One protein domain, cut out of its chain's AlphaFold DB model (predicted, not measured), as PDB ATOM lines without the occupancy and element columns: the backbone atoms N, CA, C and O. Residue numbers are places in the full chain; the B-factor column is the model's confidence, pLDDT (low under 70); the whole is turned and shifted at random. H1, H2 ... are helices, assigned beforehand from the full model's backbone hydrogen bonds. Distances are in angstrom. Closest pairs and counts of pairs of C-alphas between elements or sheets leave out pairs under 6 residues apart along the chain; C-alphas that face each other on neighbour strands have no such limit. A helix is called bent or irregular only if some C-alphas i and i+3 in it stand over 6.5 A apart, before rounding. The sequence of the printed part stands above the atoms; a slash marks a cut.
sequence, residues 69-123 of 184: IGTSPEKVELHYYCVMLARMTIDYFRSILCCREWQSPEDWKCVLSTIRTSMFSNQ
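What this domain is: This is residues 69 to 123 of the 184 residues of an uncharacterized protein of delta proteobacterium NaphS2 (UniProt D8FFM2). One long helix, H1, makes the longest axis, and residues 98 to 111 loop out beyond its later end and fold back to a short helix, H2, set crosswise near Ile 90. Residues 71 to 77 and 80 to 85 stand free. The 55 printed residues, with two named helices, H1 then H2, and no named strand, are all helix in class; the whole is loose, with a radius of gyration of the C-alphas of 14.6 A, and spans 43 by 23 by 19 A.

How they stand to each other: H1, residues 73 to 97, and H2, residues 112 to 121, are close but not clearly touching; their closest C-alphas, those of Ile 90 and Leu 112, are 7.1 A apart. Their lines are only just about perpendicular, at 72 degrees. Every O i to N i+4 pair is within hydrogen-bond range in H1, and 5 of 6 in H2. H2 is irregular, but only just: C-alphas 118 and 121 are 6.7 A apart.

Where its parts are: H1 measures 35.9 A from C-alpha 73 at (-5.425, -44.749, -11.169) to C-alpha 97. H2 measures 12.2 A and ends with C-alpha 121 at (-35.432, -30.273, -6.446).

The domain as a whole: The C-alphas farthest apart, those of Ser 72 and Pro 105, are 43.5 A apart. The printed part has no cut, and the link from H1 to H2 is long. Residues 97 to 111 and 118 to 123 have pLDDT under 70.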
ATOM      1  N   ILE A  69     -13.772 -40.254  -6.747       82.00
ATOM      2  CA  ILE A  69     -14.144 -41.000  -5.529       82.00
ATOM      3  C   ILE A  69     -12.998 -41.840  -4.927       82.00
ATOM      4  O   ILE A  69     -13.208 -42.617  -3.995       82.00
ATOM      5  N   GLY A  70     -11.779 -41.719  -5.453       83.94
ATOM      6  CA  GLY A  70     -10.605 -42.444  -4.981       83.94
ATOM      7  C   GLY A  70      -9.308 -41.922  -5.590       83.94
ATOM      8  O   GLY A  70      -9.325 -41.110  -6.510       83.94
ATOM      9  N   THR A  71      -8.185 -42.402  -5.059       87.44
ATOM     10  CA  THR A  71      -6.832 -41.960  -5.437       87.44
ATOM     11  C   THR A  71      -6.065 -42.963  -6.298       87.44
ATOM     12  O   THR A  71      -5.003 -42.614  -6.806       87.44
ATOM     13  N   SER A  72      -6.564 -44.195  -6.467       94.50
ATOM     14  CA  SER A  72      -5.915 -45.165  -7.354       94.50
ATOM     15  C   SER A  72      -6.200 -44.824  -8.825       94.50
ATOM     16  O   SER A  72      -7.306 -44.349  -9.117       94.50
ATOM     17  N   PRO A  73      -5.252 -45.065  -9.750       93.06
ATOM     18  CA  PRO A  73      -5.425 -44.749 -11.169       93.06
ATOM     19  C   PRO A  73      -6.714 -45.323 -11.769       93.06
ATOM     20  O   PRO A  73      -7.437 -44.618 -12.462       93.06
ATOM     21  N   GLU A  74      -7.066 -46.557 -11.410       92.62
ATOM     22  CA  GLU A  74      -8.243 -47.266 -11.925       92.62
ATOM     23  C   GLU A  74      -9.546 -46.615 -11.448       92.62
ATOM     24  O   GLU A  74     -10.520 -46.516 -12.193       92.62
ATOM     25  N   LYS A  75      -9.581 -46.137 -10.197       88.50
ATOM     26  CA  LYS A  75     -10.748 -45.433  -9.642       88.50
ATOM     27  C   LYS A  75     -10.918 -44.053 -10.264       88.50
ATOM     28  O   LYS A  75     -12.049 -43.622 -10.483       88.50
ATOM     29  N   VAL A  76      -9.810 -43.364 -10.534       92.88
ATOM     30  CA  VAL A  76      -9.813 -42.065 -11.217       92.88
ATOM     31  C   VAL A  76     -10.285 -42.226 -12.663       92.88
ATOM     32  O   VAL A  76     -11.151 -41.480 -13.112       92.88
ATOM     33  N   GLU A  77      -9.786 -43.236 -13.370       93.25
ATOM     34  CA  GLU A  77     -10.200 -43.547 -14.737       93.25
ATOM     35  C   GLU A  77     -11.687 -43.930 -14.812       93.25
ATOM     36  O   GLU A  77     -12.440 -43.361 -15.608       93.25
ATOM     37  N   LEU A  78     -12.151 -44.812 -13.918       92.19
ATOM     38  CA  LEU A  78     -13.566 -45.172 -13.811       92.19
ATOM     39  C   LEU A  78     -14.452 -43.943 -13.558       92.19
ATOM     40  O   LEU A  78     -15.518 -43.821 -14.161       92.19
ATOM     41  N   HIS A  79     -14.016 -43.015 -12.699       93.75
ATOM     42  CA  HIS A  79     -14.736 -41.760 -12.456       93.75
ATOM     43  C   HIS A  79     -14.924 -40.960 -13.747       93.75
ATOM     44  O   HIS A  79     -16.036 -40.517 -14.038       93.75
ATOM     45  N   TYR A  80     -13.877 -40.823 -14.563       93.06
ATOM     46  CA  TYR A  80     -13.972 -40.121 -15.844       93.06
ATOM     47  C   TYR A  80     -14.910 -40.820 -16.831       93.06
ATOM     48  O   TYR A  80     -15.714 -40.144 -17.478       93.06
ATOM     49  N   TYR A  81     -14.902 -42.155 -16.897       93.06
ATOM     50  CA  TYR A  81     -15.876 -42.900 -17.701       93.06
ATOM     51  C   TYR A  81     -17.318 -42.663 -17.246       93.06
ATOM     52  O   TYR A  81     -18.189 -42.393 -18.075       93.06
ATOM     53  N   CYS A  82     -17.572 -42.690 -15.937       90.94
ATOM     54  CA  CYS A  82     -18.889 -42.397 -15.375       90.94
ATOM     55  C   CYS A  82     -19.357 -40.977 -15.723       90.94
ATOM     56  O   CYS A  82     -20.508 -40.792 -16.121       90.94
ATOM     57  N   VAL A  83     -18.471 -39.980 -15.631       92.12
ATOM     58  CA  VAL A  83     -18.774 -38.591 -16.012       92.12
ATOM     59  C   VAL A  83     -19.134 -38.488 -17.497       92.12
ATOM     60  O   VAL A  83     -20.139 -37.860 -17.836       92.12
ATOM     61  N   MET A  84     -18.372 -39.137 -18.384       90.38
ATOM     62  CA  MET A  84     -18.666 -39.144 -19.823       90.38
ATOM     63  C   MET A  84     -20.017 -39.797 -20.130       90.38
ATOM     64  O   MET A  84     -20.829 -39.218 -20.853       90.38
ATOM     65  N   LEU A  85     -20.293 -40.966 -19.543       90.31
ATOM     66  CA  LEU A  85     -21.569 -41.664 -19.709       90.31
ATOM     67  C   LEU A  85     -22.743 -40.829 -19.198       90.31
ATOM     68  O   LEU A  85     -23.769 -40.735 -19.875       90.31
ATOM     69  N   ALA A  86     -22.596 -40.187 -18.037       86.88
ATOM     70  CA  ALA A  86     -23.614 -39.299 -17.490       86.88
ATOM     71  C   ALA A  86     -23.882 -38.121 -18.437       86.88
ATOM     72  O   ALA A  86     -25.038 -37.853 -18.766       86.88
ATOM     73  N   ARG A  87     -22.831 -37.463 -18.944       88.06
ATOM     74  CA  ARG A  87     -22.965 -36.351 -19.894       88.06
ATOM     75  C   ARG A  87     -23.682 -36.777 -21.174       88.06
ATOM     76  O   ARG A  87     -24.634 -36.115 -21.579       88.06
ATOM     77  N   MET A  88     -23.274 -37.894 -21.776       86.62
ATOM     78  CA  MET A  88     -23.916 -38.431 -22.982       86.62
ATOM     79  C   MET A  88     -25.379 -38.805 -22.739       86.62
ATOM     80  O   MET A  88     -26.235 -38.508 -23.567       86.62
ATOM     81  N   THR A  89     -25.677 -39.420 -21.594       82.62
ATOM     82  CA  THR A  89     -27.045 -39.804 -21.223       82.62
ATOM     83  C   THR A  89     -27.933 -38.575 -21.081       82.62
ATOM     84  O   THR A  89     -29.053 -38.566 -21.586       82.62
ATOM     85  N   ILE A  90     -27.429 -37.513 -20.448       79.62
ATOM     86  CA  ILE A  90     -28.162 -36.256 -20.307       79.62
ATOM     87  C   ILE A  90     -28.321 -35.554 -21.655       79.62
ATOM     88  O   ILE A  90     -29.413 -35.083 -21.951       79.62
ATOM     89  N   ASP A  91     -27.300 -35.521 -22.509       79.19
ATOM     90  CA  ASP A  91     -27.423 -34.943 -23.852       79.19
ATOM     91  C   ASP A  91     -28.420 -35.715 -24.725       79.19
ATOM     92  O   ASP A  91     -29.229 -35.106 -25.427       79.19
ATOM     93  N   TYR A  92     -28.445 -37.043 -24.622       79.56
ATOM     94  CA  TYR A  92     -29.443 -37.878 -25.283       79.56
ATOM     95  C   TYR A  92     -30.849 -37.628 -24.730       79.56
ATOM     96  O   TYR A  92     -31.780 -37.371 -25.494       79.56
ATOM     97  N   PHE A  93     -31.003 -37.619 -23.405       75.69
ATOM     98  CA  PHE A  93     -32.258 -37.294 -22.728       75.69
ATOM     99  C   PHE A  93     -32.787 -35.933 -23.185       75.69
ATOM    100  O   PHE A  93     -33.946 -35.815 -23.582       75.69
ATOM    101  N   ARG A  94     -31.913 -34.923 -23.237       72.19
ATOM    102  CA  ARG A  94     -32.222 -33.594 -23.769       72.19
ATOM    103  C   ARG A  94     -32.618 -33.635 -25.234       72.19
ATOM    104  O   ARG A  94     -33.611 -33.025 -25.588       72.19
ATOM    105  N   SER A  95     -31.911 -34.370 -26.088       73.94
ATOM    106  CA  SER A  95     -32.279 -34.464 -27.509       73.94
ATOM    107  C   SER A  95     -33.688 -35.037 -27.730       73.94
ATOM    108  O   SER A  95     -34.325 -34.747 -28.738       73.94
ATOM    109  N   ILE A  96     -34.193 -35.816 -26.768       71.56
ATOM    110  CA  ILE A  96     -35.502 -36.471 -26.843       71.56
ATOM    111  C   ILE A  96     -36.607 -35.664 -26.152       71.56
ATOM    112  O   ILE A  96     -37.762 -35.723 -26.596       71.56
ATOM    113  N   LEU A  97     -36.273 -34.964 -25.063       64.88
ATOM    114  CA  LEU A  97     -37.222 -34.290 -24.168       64.88
ATOM    115  C   LEU A  97     -37.150 -32.762 -24.183       64.88
ATOM    116  O   LEU A  97     -38.093 -32.131 -23.717       64.88
ATOM    117  N   CYS A  98     -36.072 -32.147 -24.680       60.75
ATOM    118  CA  CYS A  98     -36.002 -30.692 -24.792       60.75
ATOM    119  C   CYS A  98     -36.926 -30.221 -25.909       60.75
ATOM    120  O   CYS A  98     -36.607 -30.286 -27.095       60.75
ATOM    121  N   CYS A  99     -38.060 -29.685 -25.492       56.84
ATOM    122  CA  CYS A  99     -38.839 -28.761 -26.285       56.84
ATOM    123  C   CYS A  99     -38.181 -27.369 -26.304       56.84
ATOM    124  O   CYS A  99     -37.329 -27.075 -25.461       56.84
ATOM    125  N   ARG A 100     -38.518 -26.532 -27.300       55.78
ATOM    126  CA  ARG A 100     -37.919 -25.189 -27.507       55.78
ATOM    127  C   ARG A 100     -37.989 -24.315 -26.245       55.78
ATOM    128  O   ARG A 100     -37.162 -23.444 -26.031       55.78
ATOM    129  N   GLU A 101     -38.943 -24.601 -25.376       55.12
ATOM    130  CA  GLU A 101     -39.271 -23.902 -24.141       55.12
ATOM    131  C   GLU A 101     -38.316 -24.212 -22.965       55.12
ATOM    132  O   GLU A 101     -38.452 -23.620 -21.897       55.12
ATOM    133  N   TRP A 102     -37.348 -25.125 -23.134       58.84
ATOM    134  CA  TRP A 102     -36.242 -25.383 -22.187       58.84
ATOM    135  C   TRP A 102     -34.925 -24.720 -22.603       58.84
ATOM    136  O   TRP A 102     -33.843 -25.077 -22.138       58.84
ATOM    137  N   GLN A 103     -34.992 -23.748 -23.501       57.78
ATOM    138  CA  GLN A 103     -33.912 -22.793 -23.691       57.78
ATOM    139  C   GLN A 103     -34.137 -21.638 -22.711       57.78
ATOM    140  O   GLN A 103     -35.283 -21.318 -22.382       57.78
ATOM    141  N   SER A 104     -33.066 -21.040 -22.180       57.22
ATOM    142  CA  SER A 104     -33.243 -19.793 -21.428       57.22
ATOM    143  C   SER A 104     -33.886 -18.734 -22.345       57.22
ATOM    144  O   SER A 104     -33.844 -18.888 -23.569       57.22
ATOM    145  N   PRO A 105     -34.475 -17.651 -21.809       51.25
ATOM    146  CA  PRO A 105     -34.956 -16.537 -22.635       51.25
ATOM    147  C   PRO A 105     -33.894 -15.992 -23.615       51.25
ATOM    148  O   PRO A 105     -34.236 -15.445 -24.658       51.25
ATOM    149  N   GLU A 106     -32.613 -16.190 -23.298       55.62
ATOM    150  CA  GLU A 106     -31.423 -15.846 -24.088       55.62
ATOM    151  C   GLU A 106     -30.950 -16.973 -25.033       55.62
ATOM    152  O   GLU A 106     -29.835 -16.921 -25.552       55.62
ATOM    153  N   ASP A 107     -31.773 -18.001 -25.250       58.59
ATOM    154  CA  ASP A 107     -31.499 -19.187 -26.073       58.59
ATOM    155  C   ASP A 107     -30.355 -20.085 -25.548       58.59
ATOM    156  O   ASP A 107     -29.745 -20.880 -26.272       58.59
ATOM    157  N   TRP A 108     -30.025 -19.990 -24.255       61.75
ATOM    158  CA  TRP A 108     -28.961 -20.817 -23.694       61.75
ATOM    159  C   TRP A 108     -29.433 -22.248 -23.469       61.75
ATOM    160  O   TRP A 108     -30.526 -22.530 -22.971       61.75
ATOM    161  N   LYS A 109     -28.545 -23.181 -23.805       63.62
ATOM    162  CA  LYS A 109     -28.729 -24.614 -23.592       63.62
ATOM    163  C   LYS A 109     -28.833 -24.909 -22.089       63.62
ATOM    164  O   LYS A 109     -27.849 -24.743 -21.381       63.62
ATOM    165  N   CYS A 110     -29.965 -25.461 -21.636       66.81
ATOM    166  CA  CYS A 110     -30.110 -26.007 -20.275       66.81
ATOM    167  C   CYS A 110     -28.950 -26.941 -19.891       66.81
ATOM    168  O   CYS A 110     -28.567 -27.808 -20.672       66.81
ATOM    169  N   VAL A 111     -28.412 -26.812 -18.683       69.19
ATOM    170  CA  VAL A 111     -27.371 -27.706 -18.144       69.19
ATOM    171  C   VAL A 111     -27.987 -28.710 -17.167       69.19
ATOM    172  O   VAL A 111     -29.144 -28.563 -16.771       69.19
ATOM    173  N   LEU A 112     -27.241 -29.748 -16.770       74.00
ATOM    174  CA  LEU A 112     -27.755 -30.779 -15.857       74.00
ATOM    175  C   LEU A 112     -28.285 -30.179 -14.548       74.00
ATOM    176  O   LEU A 112     -29.310 -30.635 -14.053       74.00
ATOM    177  N   SER A 113     -27.646 -29.139 -14.008       72.31
ATOM    178  CA  SER A 113     -28.159 -28.445 -12.824       72.31
ATOM    179  C   SER A 113     -29.551 -27.851 -13.051       72.31
ATOM    180  O   SER A 113     -30.417 -28.056 -12.206       72.31
ATOM    181  N   THR A 114     -29.814 -27.217 -14.199       71.25
ATOM    182  CA  THR A 114     -31.147 -26.705 -14.554       71.25
ATOM    183  C   THR A 114     -32.172 -27.830 -14.606       71.25
ATOM    184  O   THR A 114     -33.217 -27.734 -13.973       71.25
ATOM    185  N   ILE A 115     -31.846 -28.936 -15.281       72.94
ATOM    186  CA  ILE A 115     -32.722 -30.115 -15.367       72.94
ATOM    187  C   ILE A 115     -32.995 -30.667 -13.970       72.94
ATOM    188  O   ILE A 115     -34.140 -30.944 -13.624       72.94
ATOM    189  N   ARG A 116     -31.955 -30.784 -13.139       73.62
ATOM    190  CA  ARG A 116     -32.066 -31.295 -11.776       73.62
ATOM    191  C   ARG A 116     -32.977 -30.424 -10.926       73.62
ATOM    192  O   ARG A 116     -33.856 -30.947 -10.250       73.62
ATOM    193  N   THR A 117     -32.794 -29.112 -10.982       70.69
ATOM    194  CA  THR A 117     -33.618 -28.177 -10.220       70.69
ATOM    195  C   THR A 117     -35.060 -28.175 -10.714       70.69
ATOM    196  O   THR A 117     -35.993 -28.271  -9.918       70.69
ATOM    197  N   SER A 118     -35.254 -28.143 -12.034       66.62
ATOM    198  CA  SER A 118     -36.576 -28.108 -12.650       66.62
ATOM    199  C   SER A 118     -37.343 -29.416 -12.517       66.62
ATOM    200  O   SER A 118     -38.560 -29.348 -12.423       66.62
ATOM    201  N   MET A 119     -36.692 -30.584 -12.510       65.81
ATOM    202  CA  MET A 119     -37.368 -31.889 -12.433       65.81
ATOM    203  C   MET A 119     -37.419 -32.483 -11.028       65.81
ATOM    204  O   MET A 119     -38.402 -33.140 -10.707       65.81
ATOM    205  N   PHE A 120     -36.380 -32.283 -10.213       66.56
ATOM    206  CA  PHE A 120     -36.177 -33.081  -9.001       66.56
ATOM    207  C   PHE A 120     -36.085 -32.273  -7.701       66.56
ATOM    208  O   PHE A 120     -36.350 -32.850  -6.654       66.56
ATOM    209  N   SER A 121     -35.706 -30.985  -7.713       60.66
ATOM    210  CA  SER A 121     -35.432 -30.273  -6.446       60.66
ATOM    211  C   SER A 121     -36.576 -29.414  -5.905       60.66
ATOM    212  O   SER A 121     -36.615 -29.191  -4.702       60.66
ATOM    213  N   ASN A 122     -37.483 -28.917  -6.752       57.81
ATOM    214  CA  ASN A 122     -38.468 -27.897  -6.353       57.81
ATOM    215  C   ASN A 122     -39.917 -28.311  -6.646       57.81
ATOM    216  O   ASN A 122     -40.685 -27.492  -7.145       57.81
ATOM    217  N   GLN A 123     -40.285 -29.576  -6.422       64.62
ATOM    218  CA  GLN A 123     -41.620 -30.048  -6.789       64.62
ATOM    219  C   GLN A 123     -42.368 -30.716  -5.639       64.62
ATOM    220  O   GLN A 123     -41.897 -31.704  -5.075       64.62
TER     221      GLN A 123